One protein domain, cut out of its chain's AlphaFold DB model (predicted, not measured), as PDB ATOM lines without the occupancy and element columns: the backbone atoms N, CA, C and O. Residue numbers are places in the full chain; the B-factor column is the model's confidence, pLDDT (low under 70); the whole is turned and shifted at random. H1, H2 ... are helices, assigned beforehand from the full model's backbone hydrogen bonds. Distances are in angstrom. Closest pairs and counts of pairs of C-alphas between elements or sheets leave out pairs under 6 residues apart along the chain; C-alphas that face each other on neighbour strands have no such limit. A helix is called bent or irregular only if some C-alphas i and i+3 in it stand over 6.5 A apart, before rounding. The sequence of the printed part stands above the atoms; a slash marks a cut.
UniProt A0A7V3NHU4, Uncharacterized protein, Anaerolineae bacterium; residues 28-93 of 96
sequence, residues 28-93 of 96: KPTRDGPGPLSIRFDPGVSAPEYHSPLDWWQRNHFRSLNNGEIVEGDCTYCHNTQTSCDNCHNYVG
ATOM      1  N   LYS A  28     188.334 142.340 182.310       89.44
ATOM      2  CA  LYS A  28     187.903 140.994 181.920       89.44
ATOM      3  C   LYS A  28     186.452 140.769 182.380       89.44
ATOM      4  O   LYS A  28     186.183 140.916 183.572       89.44
ATOM      5  N   PRO A  29     185.549 140.323 181.488       90.88
ATOM      6  CA  PRO A  29     184.212 139.880 181.860       90.88
ATOM      7  C   PRO A  29     184.256 138.822 182.965       90.88
ATOM      8  O   PRO A  29     184.863 137.757 182.816       90.88
ATOM      9  N   THR A  30     183.595 139.106 184.082       90.00
ATOM     10  CA  THR A  30     183.370 138.157 185.174       90.00
ATOM     11  C   THR A  30     181.887 138.100 185.503       90.00
ATOM     12  O   THR A  30     181.124 139.020 185.183       90.00
ATOM     13  N   ARG A  31     181.470 136.998 186.139       86.44
ATOM     14  CA  ARG A  31     180.126 136.889 186.703       86.44
ATOM     15  C   ARG A  31     179.931 138.011 187.715       86.44
ATOM     16  O   ARG A  31     180.695 138.092 188.674       86.44
ATOM     17  N   ASP A  32     178.922 138.842 187.478       86.94
ATOM     18  CA  ASP A  32     178.551 139.968 188.338       86.94
ATOM     19  C   ASP A  32     179.687 140.963 188.623       86.94
ATOM     20  O   ASP A  32     179.696 141.641 189.651       86.94
ATOM     21  N   GLY A  33     180.638 141.079 187.690       88.50
ATOM     22  CA  GLY A  33     181.713 142.063 187.766       88.50
ATOM     23  C   GLY A  33     181.216 143.519 187.734       88.50
ATOM     24  O   GLY A  33     180.077 143.790 187.339       88.50
ATOM     25  N   PRO A  34     182.074 144.482 188.112       87.81
ATOM     26  CA  PRO A  34     181.724 145.904 188.114       87.81
ATOM     27  C   PRO A  34     181.722 146.524 186.706       87.81
ATOM     28  O   PRO A  34     181.090 147.556 186.489       87.81
ATOM     29  N   GLY A  35     182.420 145.906 185.748       86.62
ATOM     30  CA  GLY A  35     182.588 146.433 184.399       86.62
ATOM     31  C   GLY A  35     181.340 146.330 183.504       86.62
ATOM     32  O   GLY A  35     180.467 145.479 183.718       86.62
ATOM     33  N   PRO A  36     181.283 147.144 182.430       87.56
ATOM     34  CA  PRO A  36     180.172 147.145 181.473       87.56
ATOM     35  C   PRO A  36     180.046 145.827 180.696       87.56
ATOM     36  O   PRO A  36     178.971 145.508 180.202       87.56
ATOM     37  N   LEU A  37     181.127 145.046 180.622       90.50
ATOM     38  CA  LEU A  37     181.142 143.724 179.997       90.50
ATOM     39  C   LEU A  37     180.865 142.585 180.996       90.50
ATOM     40  O   LEU A  37     181.161 141.429 180.707       90.50
ATOM     41  N   SER A  38     180.349 142.884 182.195       89.56
ATOM     42  CA  SER A  38     180.016 141.853 183.184       89.56
ATOM     43  C   SER A  38     178.969 140.870 182.655       89.56
ATOM     44  O   SER A  38     178.020 141.246 181.966       89.56
ATOM     45  N   ILE A  39     179.148 139.593 182.996       87.75
ATOM     46  CA  ILE A  39     178.211 138.530 182.628       87.75
ATOM     47  C   ILE A  39     177.152 138.450 183.722       87.75
ATOM     48  O   ILE A  39     177.489 138.304 184.902       87.75
ATOM     49  N   ARG A  40     175.883 138.551 183.327       84.81
ATOM     50  CA  ARG A  40     174.725 138.518 184.224       84.81
ATOM     51  C   ARG A  40     173.903 137.268 183.953       84.81
ATOM     52  O   ARG A  40     173.692 136.911 182.797       84.81
ATOM     53  N   PHE A  41     173.459 136.637 185.029       79.88
ATOM     54  CA  PHE A  41     172.676 135.410 185.010       79.88
ATOM     55  C   PHE A  41     171.389 135.632 185.783       79.88
ATOM     56  O   PHE A  41     171.397 136.352 186.786       79.88
ATOM     57  N   ASP A  42     170.314 134.975 185.362       73.00
ATOM     58  CA  ASP A  42     169.109 134.943 186.178       73.00
ATOM     59  C   ASP A  42     169.395 134.199 187.497       73.00
ATOM     60  O   ASP A  42     170.003 133.120 187.499       73.00
ATOM     61  N   PRO A  43     169.010 134.774 188.648       66.62
ATOM     62  CA  PRO A  43     169.271 134.168 189.942       66.62
ATOM     63  C   PRO A  43     168.434 132.896 190.119       66.62
ATOM     64  O   PRO A  43     167.227 132.901 189.895       66.62
ATOM     65  N   GLY A  44     169.066 131.816 190.589       74.31
ATOM     66  CA  GLY A  44     168.359 130.608 191.041       74.31
ATOM     67  C   GLY A  44     168.798 129.291 190.403       74.31
ATOM     68  O   GLY A  44     168.332 128.243 190.842       74.31
ATOM     69  N   VAL A  45     169.712 129.313 189.427       75.44
ATOM     70  CA  VAL A  45     170.221 128.096 188.774       75.44
ATOM     71  C   VAL A  45     171.718 127.939 189.040       75.44
ATOM     72  O   VAL A  45     172.506 128.866 188.848       75.44
ATOM     73  N   SER A  46     172.123 126.762 189.517       82.69
ATOM     74  CA  SER A  46     173.536 126.418 189.680       82.69
ATOM     75  C   SER A  46     174.184 126.145 188.326       82.69
ATOM     76  O   SER A  46     173.570 125.528 187.457       82.69
ATOM     77  N   ALA A  47     175.449 126.541 188.169       84.25
ATOM     78  CA  ALA A  47     176.213 126.201 186.976       84.25
ATOM     79  C   ALA A  47     176.286 124.666 186.804       84.25
ATOM     80  O   ALA A  47     176.562 123.970 187.784       84.25
ATOM     81  N   PRO A  48     176.060 124.137 185.588       87.06
ATOM     82  CA  PRO A  48     176.239 122.717 185.293       87.06
ATOM     83  C   PRO A  48     177.643 122.205 185.633       87.06
ATOM     84  O   PRO A  48     178.617 122.936 185.470       87.06
ATOM     85  N   GLU A  49     177.767 120.932 186.018       89.38
ATOM     86  CA  GLU A  49     179.048 120.336 186.439       89.38
ATOM     87  C   GLU A  49     180.147 120.417 185.371       89.38
ATOM     88  O   GLU A  49     181.310 120.636 185.706       89.38
ATOM     89  N   TYR A  50     179.791 120.330 184.086       87.75
ATOM     90  CA  TYR A  50     180.738 120.446 182.970       87.75
ATOM     91  C   TYR A  50     181.360 121.848 182.823       87.75
ATOM     92  O   TYR A  50     182.315 122.020 182.068       87.75
ATOM     93  N   HIS A  51     180.872 122.851 183.564       90.75
ATOM     94  CA  HIS A  51     181.561 124.137 183.707       90.75
ATOM     95  C   HIS A  51     182.803 124.045 184.599       90.75
ATOM     96  O   HIS A  51     183.532 125.027 184.713       90.75
ATOM     97  N   SER A  52     183.039 122.915 185.267       92.50
ATOM     98  CA  SER A  52     184.176 122.722 186.157       92.50
ATOM     99  C   SER A  52     185.313 121.959 185.455       92.50
ATOM    100  O   SER A  52     185.076 120.872 184.931       92.50
ATOM    101  N   PRO A  53     186.558 122.471 185.468       93.94
ATOM    102  CA  PRO A  53     186.971 123.737 186.064       93.94
ATOM    103  C   PRO A  53     186.663 124.931 185.139       93.94
ATOM    104  O   PRO A  53     186.808 124.859 183.914       93.94
ATOM    105  N   LEU A  54     186.254 126.056 185.741       88.81
ATOM    106  CA  LEU A  54     185.742 127.227 185.012       88.81
ATOM    107  C   LEU A  54     186.747 127.795 184.011       88.81
ATOM    108  O   LEU A  54     186.374 128.267 182.939       88.81
ATOM    109  N   ASP A  55     188.029 127.762 184.350       90.62
ATOM    110  CA  ASP A  55     189.089 128.287 183.504       90.62
ATOM    111  C   ASP A  55     189.273 127.440 182.232       90.62
ATOM    112  O   ASP A  55     189.485 127.995 181.152       90.62
ATOM    113  N   TRP A  56     189.142 126.112 182.333       92.75
ATOM    114  CA  TRP A  56     189.126 125.226 181.173       92.75
ATOM    115  C   TRP A  56     187.884 125.479 180.326       92.75
ATOM    116  O   TRP A  56     188.020 125.685 179.119       92.75
ATOM    117  N   TRP A  57     186.703 125.544 180.947       91.25
ATOM    118  CA  TRP A  57     185.447 125.783 180.234       91.25
ATOM    119  C   TRP A  57     185.474 127.097 179.440       91.25
ATOM    120  O   TRP A  57     185.201 127.110 178.239       91.25
ATOM    121  N   GLN A  58     185.915 128.198 180.057       88.38
ATOM    122  CA  GLN A  58     186.044 129.502 179.392       88.38
ATOM    123  C   GLN A  58     186.916 129.452 178.130       88.38
ATOM    124  O   GLN A  58     186.643 130.176 177.178       88.38
ATOM    125  N   ARG A  59     187.944 128.595 178.104       88.75
ATOM    126  CA  ARG A  59     188.869 128.458 176.968       88.75
ATOM    127  C   ARG A  59     188.442 127.410 175.938       88.75
ATOM    128  O   ARG A  59     188.949 127.447 174.823       88.75
ATOM    129  N   ASN A  60     187.572 126.465 176.305       90.75
ATOM    130  CA  ASN A  60     187.336 125.255 175.510       90.75
ATOM    131  C   ASN A  60     185.863 124.959 175.197       90.75
ATOM    132  O   ASN A  60     185.625 124.068 174.394       90.75
ATOM    133  N   HIS A  61     184.876 125.672 175.748       90.62
ATOM    134  CA  HIS A  61     183.452 125.371 175.511       90.62
ATOM    135  C   HIS A  61     183.066 125.335 174.020       90.62
ATOM    136  O   HIS A  61     182.244 124.520 173.607       90.62
ATOM    137  N   PHE A  62     183.716 126.152 173.187       89.38
ATOM    138  CA  PHE A  62     183.491 126.154 171.741       89.38
ATOM    139  C   PHE A  62     183.916 124.837 171.069       89.38
ATOM    140  O   PHE A  62     183.368 124.464 170.039       89.38
ATOM    141  N   ARG A  63     184.854 124.085 171.662       92.31
ATOM    142  CA  ARG A  63     185.179 122.722 171.220       92.31
ATOM    143  C   ARG A  63     183.975 121.799 171.380       92.31
ATOM    144  O   ARG A  63     183.663 121.074 170.447       92.31
ATOM    145  N   SER A  64     183.303 121.846 172.528       91.62
ATOM    146  CA  SER A  64     182.115 121.026 172.776       91.62
ATOM    147  C   SER A  64     180.959 121.417 171.855       91.62
ATOM    148  O   SER A  64     180.281 120.537 171.330       91.62
ATOM    149  N   LEU A  65     180.804 122.712 171.557       90.06
ATOM    150  CA  LEU A  65     179.853 123.187 170.547       90.06
ATOM    151  C   LEU A  65     180.194 122.653 169.143       90.06
ATOM    152  O   LEU A  65     179.346 122.070 168.475       90.06
ATOM    153  N   ASN A  66     181.452 122.787 168.710       92.38
ATOM    154  CA  ASN A  66     181.907 122.336 167.389       92.38
ATOM    155  C   ASN A  66     181.828 120.818 167.204       92.38
ATOM    156  O   ASN A  66     181.600 120.340 166.096       92.38
ATOM    157  N   ASN A  67     182.033 120.064 168.280       94.50
ATOM    158  CA  ASN A  67     181.938 118.609 168.276       94.50
ATOM    159  C   ASN A  67     180.485 118.106 168.332       94.50
ATOM    160  O   ASN A  67     180.264 116.903 168.201       94.50
ATOM    161  N   GLY A  68     179.507 118.994 168.549       93.56
ATOM    162  CA  GLY A  68     178.106 118.626 168.758       93.56
ATOM    163  C   GLY A  68     177.838 117.948 170.106       93.56
ATOM    164  O   GLY A  68     176.831 117.264 170.250       93.56
ATOM    165  N   GLU A  69     178.735 118.110 171.083       93.56
ATOM    166  CA  GLU A  69     178.561 117.612 172.458       93.56
ATOM    167  C   GLU A  69     177.524 118.448 173.227       93.56
ATOM    168  O   GLU A  69     176.857 117.937 174.123       93.56
ATOM    169  N   ILE A  70     177.398 119.725 172.855       90.69
ATOM    170  CA  ILE A  70     176.362 120.662 173.297       90.69
ATOM    171  C   ILE A  70     175.875 121.478 172.096       90.69
ATOM    172  O   ILE A  70     176.575 121.589 171.086       90.69
ATOM    173  N   VAL A  71     174.706 122.099 172.217       90.81
ATOM    174  CA  VAL A  71     174.173 123.063 171.245       90.81
ATOM    175  C   VAL A  71     173.988 124.436 171.889       90.81
ATOM    176  O   VAL A  71     173.862 124.552 173.103       90.81
ATOM    177  N   GLU A  72     173.932 125.506 171.087       87.94
ATOM    178  CA  GLU A  72     173.766 126.882 171.600       87.94
ATOM    179  C   GLU A  72     172.519 127.024 172.493       87.94
ATOM    180  O   GLU A  72     172.536 127.746 173.493       87.94
ATOM    181  N   GLY A  73     171.461 126.263 172.186       88.75
ATOM    182  CA  GLY A  73     170.243 126.195 172.994       88.75
ATOM    183  C   GLY A  73     170.494 125.810 174.457       88.75
ATOM    184  O   GLY A  73     169.855 126.384 175.339       88.75
ATOM    185  N   ASP A  74     171.476 124.947 174.731       87.12
ATOM    186  CA  ASP A  74     171.821 124.495 176.087       87.12
ATOM    187  C   ASP A  74     172.384 125.632 176.954       87.12
ATOM    188  O   ASP A  74     172.288 125.605 178.180       87.12
ATOM    189  N   CYS A  75     172.953 126.665 176.328       86.69
ATOM    190  CA  CYS A  75     173.469 127.838 177.025       86.69
ATOM    191  C   CYS A  75     172.351 128.840 177.341       86.69
ATOM    192  O   CYS A  75     172.331 129.443 178.415       86.69
ATOM    193  N   THR A  76     171.409 129.014 176.407       87.81
ATOM    194  CA  THR A  76     170.409 130.099 176.443       87.81
ATOM    195  C   THR A  76     169.412 130.020 177.599       87.81
ATOM    196  O   THR A  76     168.736 131.003 177.885       87.81
ATOM    197  N   TYR A  77     169.356 128.887 178.303       83.56
ATOM    198  CA  TYR A  77     168.548 128.746 179.513       83.56
ATOM    199  C   TYR A  77     169.023 129.655 180.658       83.56
ATOM    200  O   TYR A  77     168.205 130.182 181.405       83.56
ATOM    201  N   CYS A  78     170.337 129.858 180.793       83.88
ATOM    202  CA  CYS A  78     170.918 130.717 181.833       83.88
ATOM    203  C   CYS A  78     171.675 131.924 181.268       83.88
ATOM    204  O   CYS A  78     171.962 132.867 182.004       83.88
ATOM    205  N   HIS A  79     172.038 131.887 179.985       86.56
ATOM    206  CA  HIS A  79     172.847 132.904 179.330       86.56
ATOM    207  C   HIS A  79     172.032 133.716 178.329       86.56
ATOM    208  O   HIS A  79     171.461 133.182 177.382       86.56
ATOM    209  N   ASN A  80     172.095 135.038 178.447       88.31
ATOM    210  CA  ASN A  80     171.700 135.919 177.356       88.31
ATOM    211  C   ASN A  80     172.860 136.030 176.352       88.31
ATOM    212  O   ASN A  80     173.952 136.463 176.719       88.31
ATOM    213  N   THR A  81     172.646 135.665 175.089       88.56
ATOM    214  CA  THR A  81     173.709 135.651 174.067       88.56
ATOM    215  C   THR A  81     174.311 137.033 173.800       88.56
ATOM    216  O   THR A  81     175.517 137.133 173.583       88.56
ATOM    217  N   GLN A  82     173.518 138.102 173.919       88.69
ATOM    218  CA  GLN A  82     173.953 139.481 173.669       88.69
ATOM    219  C   GLN A  82     174.837 140.052 174.784       88.69
ATOM    220  O   GLN A  82     175.590 140.990 174.554       88.69
ATOM    221  N   THR A  83     174.751 139.515 176.005       87.88
ATOM    222  CA  THR A  83     175.506 140.036 177.163       87.88
ATOM    223  C   THR A  83     176.443 139.012 177.793       87.88
ATOM    224  O   THR A  83     177.373 139.384 178.498       87.88
ATOM    225  N   SER A  84     176.245 137.718 177.550       88.62
ATOM    226  CA  SER A  84     177.140 136.658 178.021       88.62
ATOM    227  C   SER A  84     178.156 136.287 176.950       88.62
ATOM    228  O   SER A  84     179.358 136.442 177.165       88.62
ATOM    229  N   CYS A  85     177.680 135.829 175.788       89.19
ATOM    230  CA  CYS A  85     178.547 135.381 174.700       89.19
ATOM    231  C   CYS A  85     179.289 136.573 174.094       89.19
ATOM    232  O   CYS A  85     180.519 136.581 174.070       89.19
ATOM    233  N   ASP A  86     178.553 137.609 173.689       91.81
ATOM    234  CA  ASP A  86     179.138 138.741 172.969       91.81
ATOM    235  C   ASP A  86     180.123 139.529 173.839       91.81
ATOM    236  O   ASP A  86     181.192 139.888 173.362       91.81
ATOM    237  N   ASN A  87     179.852 139.727 175.134       92.19
ATOM    238  CA  ASN A  87     180.790 140.423 176.023       92.19
ATOM    239  C   ASN A  87     182.139 139.700 176.134       92.19
ATOM    240  O   ASN A  87     183.192 140.337 176.050       92.19
ATOM    241  N   CYS A  88     182.129 138.372 176.280       90.31
ATOM    242  CA  CYS A  88     183.357 137.581 176.295       90.31
ATOM    243  C   CYS A  88     184.047 137.554 174.930       90.31
ATOM    244  O   CYS A  88     185.261 137.743 174.867       90.31
ATOM    245  N   HIS A  89     183.295 137.345 173.852       90.50
ATOM    246  CA  HIS A  89     183.837 137.226 172.498       90.50
ATOM    247  C   HIS A  89     184.434 138.552 172.012       90.50
ATOM    248  O   HIS A  89     185.550 138.570 171.493       90.50
ATOM    249  N   ASN A  90     183.763 139.672 172.293       89.31
ATOM    250  CA  ASN A  90     184.269 141.016 172.028       89.31
ATOM    251  C   ASN A  90     185.526 141.320 172.849       89.31
ATOM    252  O   ASN A  90     186.466 141.906 172.320       89.31
ATOM    253  N   TYR A  91     185.572 140.895 174.119       90.81
ATOM    254  CA  TYR A  91     186.744 141.096 174.976       90.81
ATOM    255  C   TYR A  91     187.992 140.381 174.438       90.81
ATOM    256  O   TYR A  91     189.074 140.965 174.423       90.81
ATOM    257  N   VAL A  92     187.856 139.131 173.984       88.38
ATOM    258  CA  VAL A  92     188.989 138.352 173.447       88.38
ATOM    259  C   VAL A  92     189.221 138.562 171.945       88.38
ATOM    260  O   VAL A  92     190.180 138.021 171.400       88.38
ATOM    261  N   GLY A  93     188.367 139.340 171.275       88.81
ATOM    262  CA  GLY A  93     188.498 139.673 169.857       88.81
ATOM    263  C   GLY A  93     188.183 138.520 168.898       88.81
ATOM    264  O   GLY A  93     188.777 138.449 167.822       88.81
TER     265      GLY A  93
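This is residues 28 to 93 of the 96 residues of an uncharacterized protein of Anaerolineae bacterium (UniProt A0A7V3NHU4). Three helices stand as the corners of an open triangle with few contacts between them, and a long stretch with no named element, residues 28 to 53, comes before them. That stretch folds back on itself in a loop beside H3, arches out around residues 43 and 44 and comes round to H1; short H2 then leads from H1 towards H3. The printed part has 66 residues with three named helices, H1, H2 and H3 in that order, and no named strand. The class is all helix, though under half of the residues, 30 of the 66, are in named helices. The whole is compact, with a radius of gyration of the C-alphas of 11.7 A and spans of 33 by 31 by 22 A.

The printed part begins at Lys 28, its C-alpha at (187.903, 140.994, 181.920), and residues 28 to 53 hold no named element. H1, residues 54 to 66, begins with C-alpha 54 at (185.742, 127.227, 185.012) and is 18.7 A from first to last C-alpha. H1 is irregular: C-alphas 59 and 62 are 7.8 A apart, and its line is a rough one. H2 is residues 72 to 76, 6.7 A long. H3, residues 81 to 92, is 15.5 A long and ends with C-alpha 92 at (188.989, 138.352, 173.447). H3 is neither bent nor irregular, but only just: C-alphas 82 and 85 are 6.2 A apart.

Residues 52 to 57, of which 54 to 57 belong to H1, stand free. H1 and H2 are close but not clearly touching, with 1 pair of C-alphas within 8 A, the closest C-alphas being those of Leu 65 and Glu 72 at 7.2 A. Their centres are 13.4 A apart. H2 and H3 meet only through their link, and they are near each other, with 6 pairs of C-alphas within 10 A. H1 and H3 are apart. In H2 every O i to N i+4 pair is within hydrogen-bond range; in H1 6 of 9 such pairs are, and in H3 6 of 8.

The two C-alphas farthest apart are those of Pro 34 and Asn 67, at 33.7 A, while the C-alphas of Lys 28 and Gly 93, the first and last printed, are 12.1 A apart. The printed part has no cut. The links from H1 to H2, 5 residues, and from H2 to H3, 4 residues, are tight. The C-alphas of residues 28 to 53 lie 8 to 17 A from the mean of all C-alphas. The mean pLDDT of the printed part is 88.0, and one residue, Pro 43, is under 70.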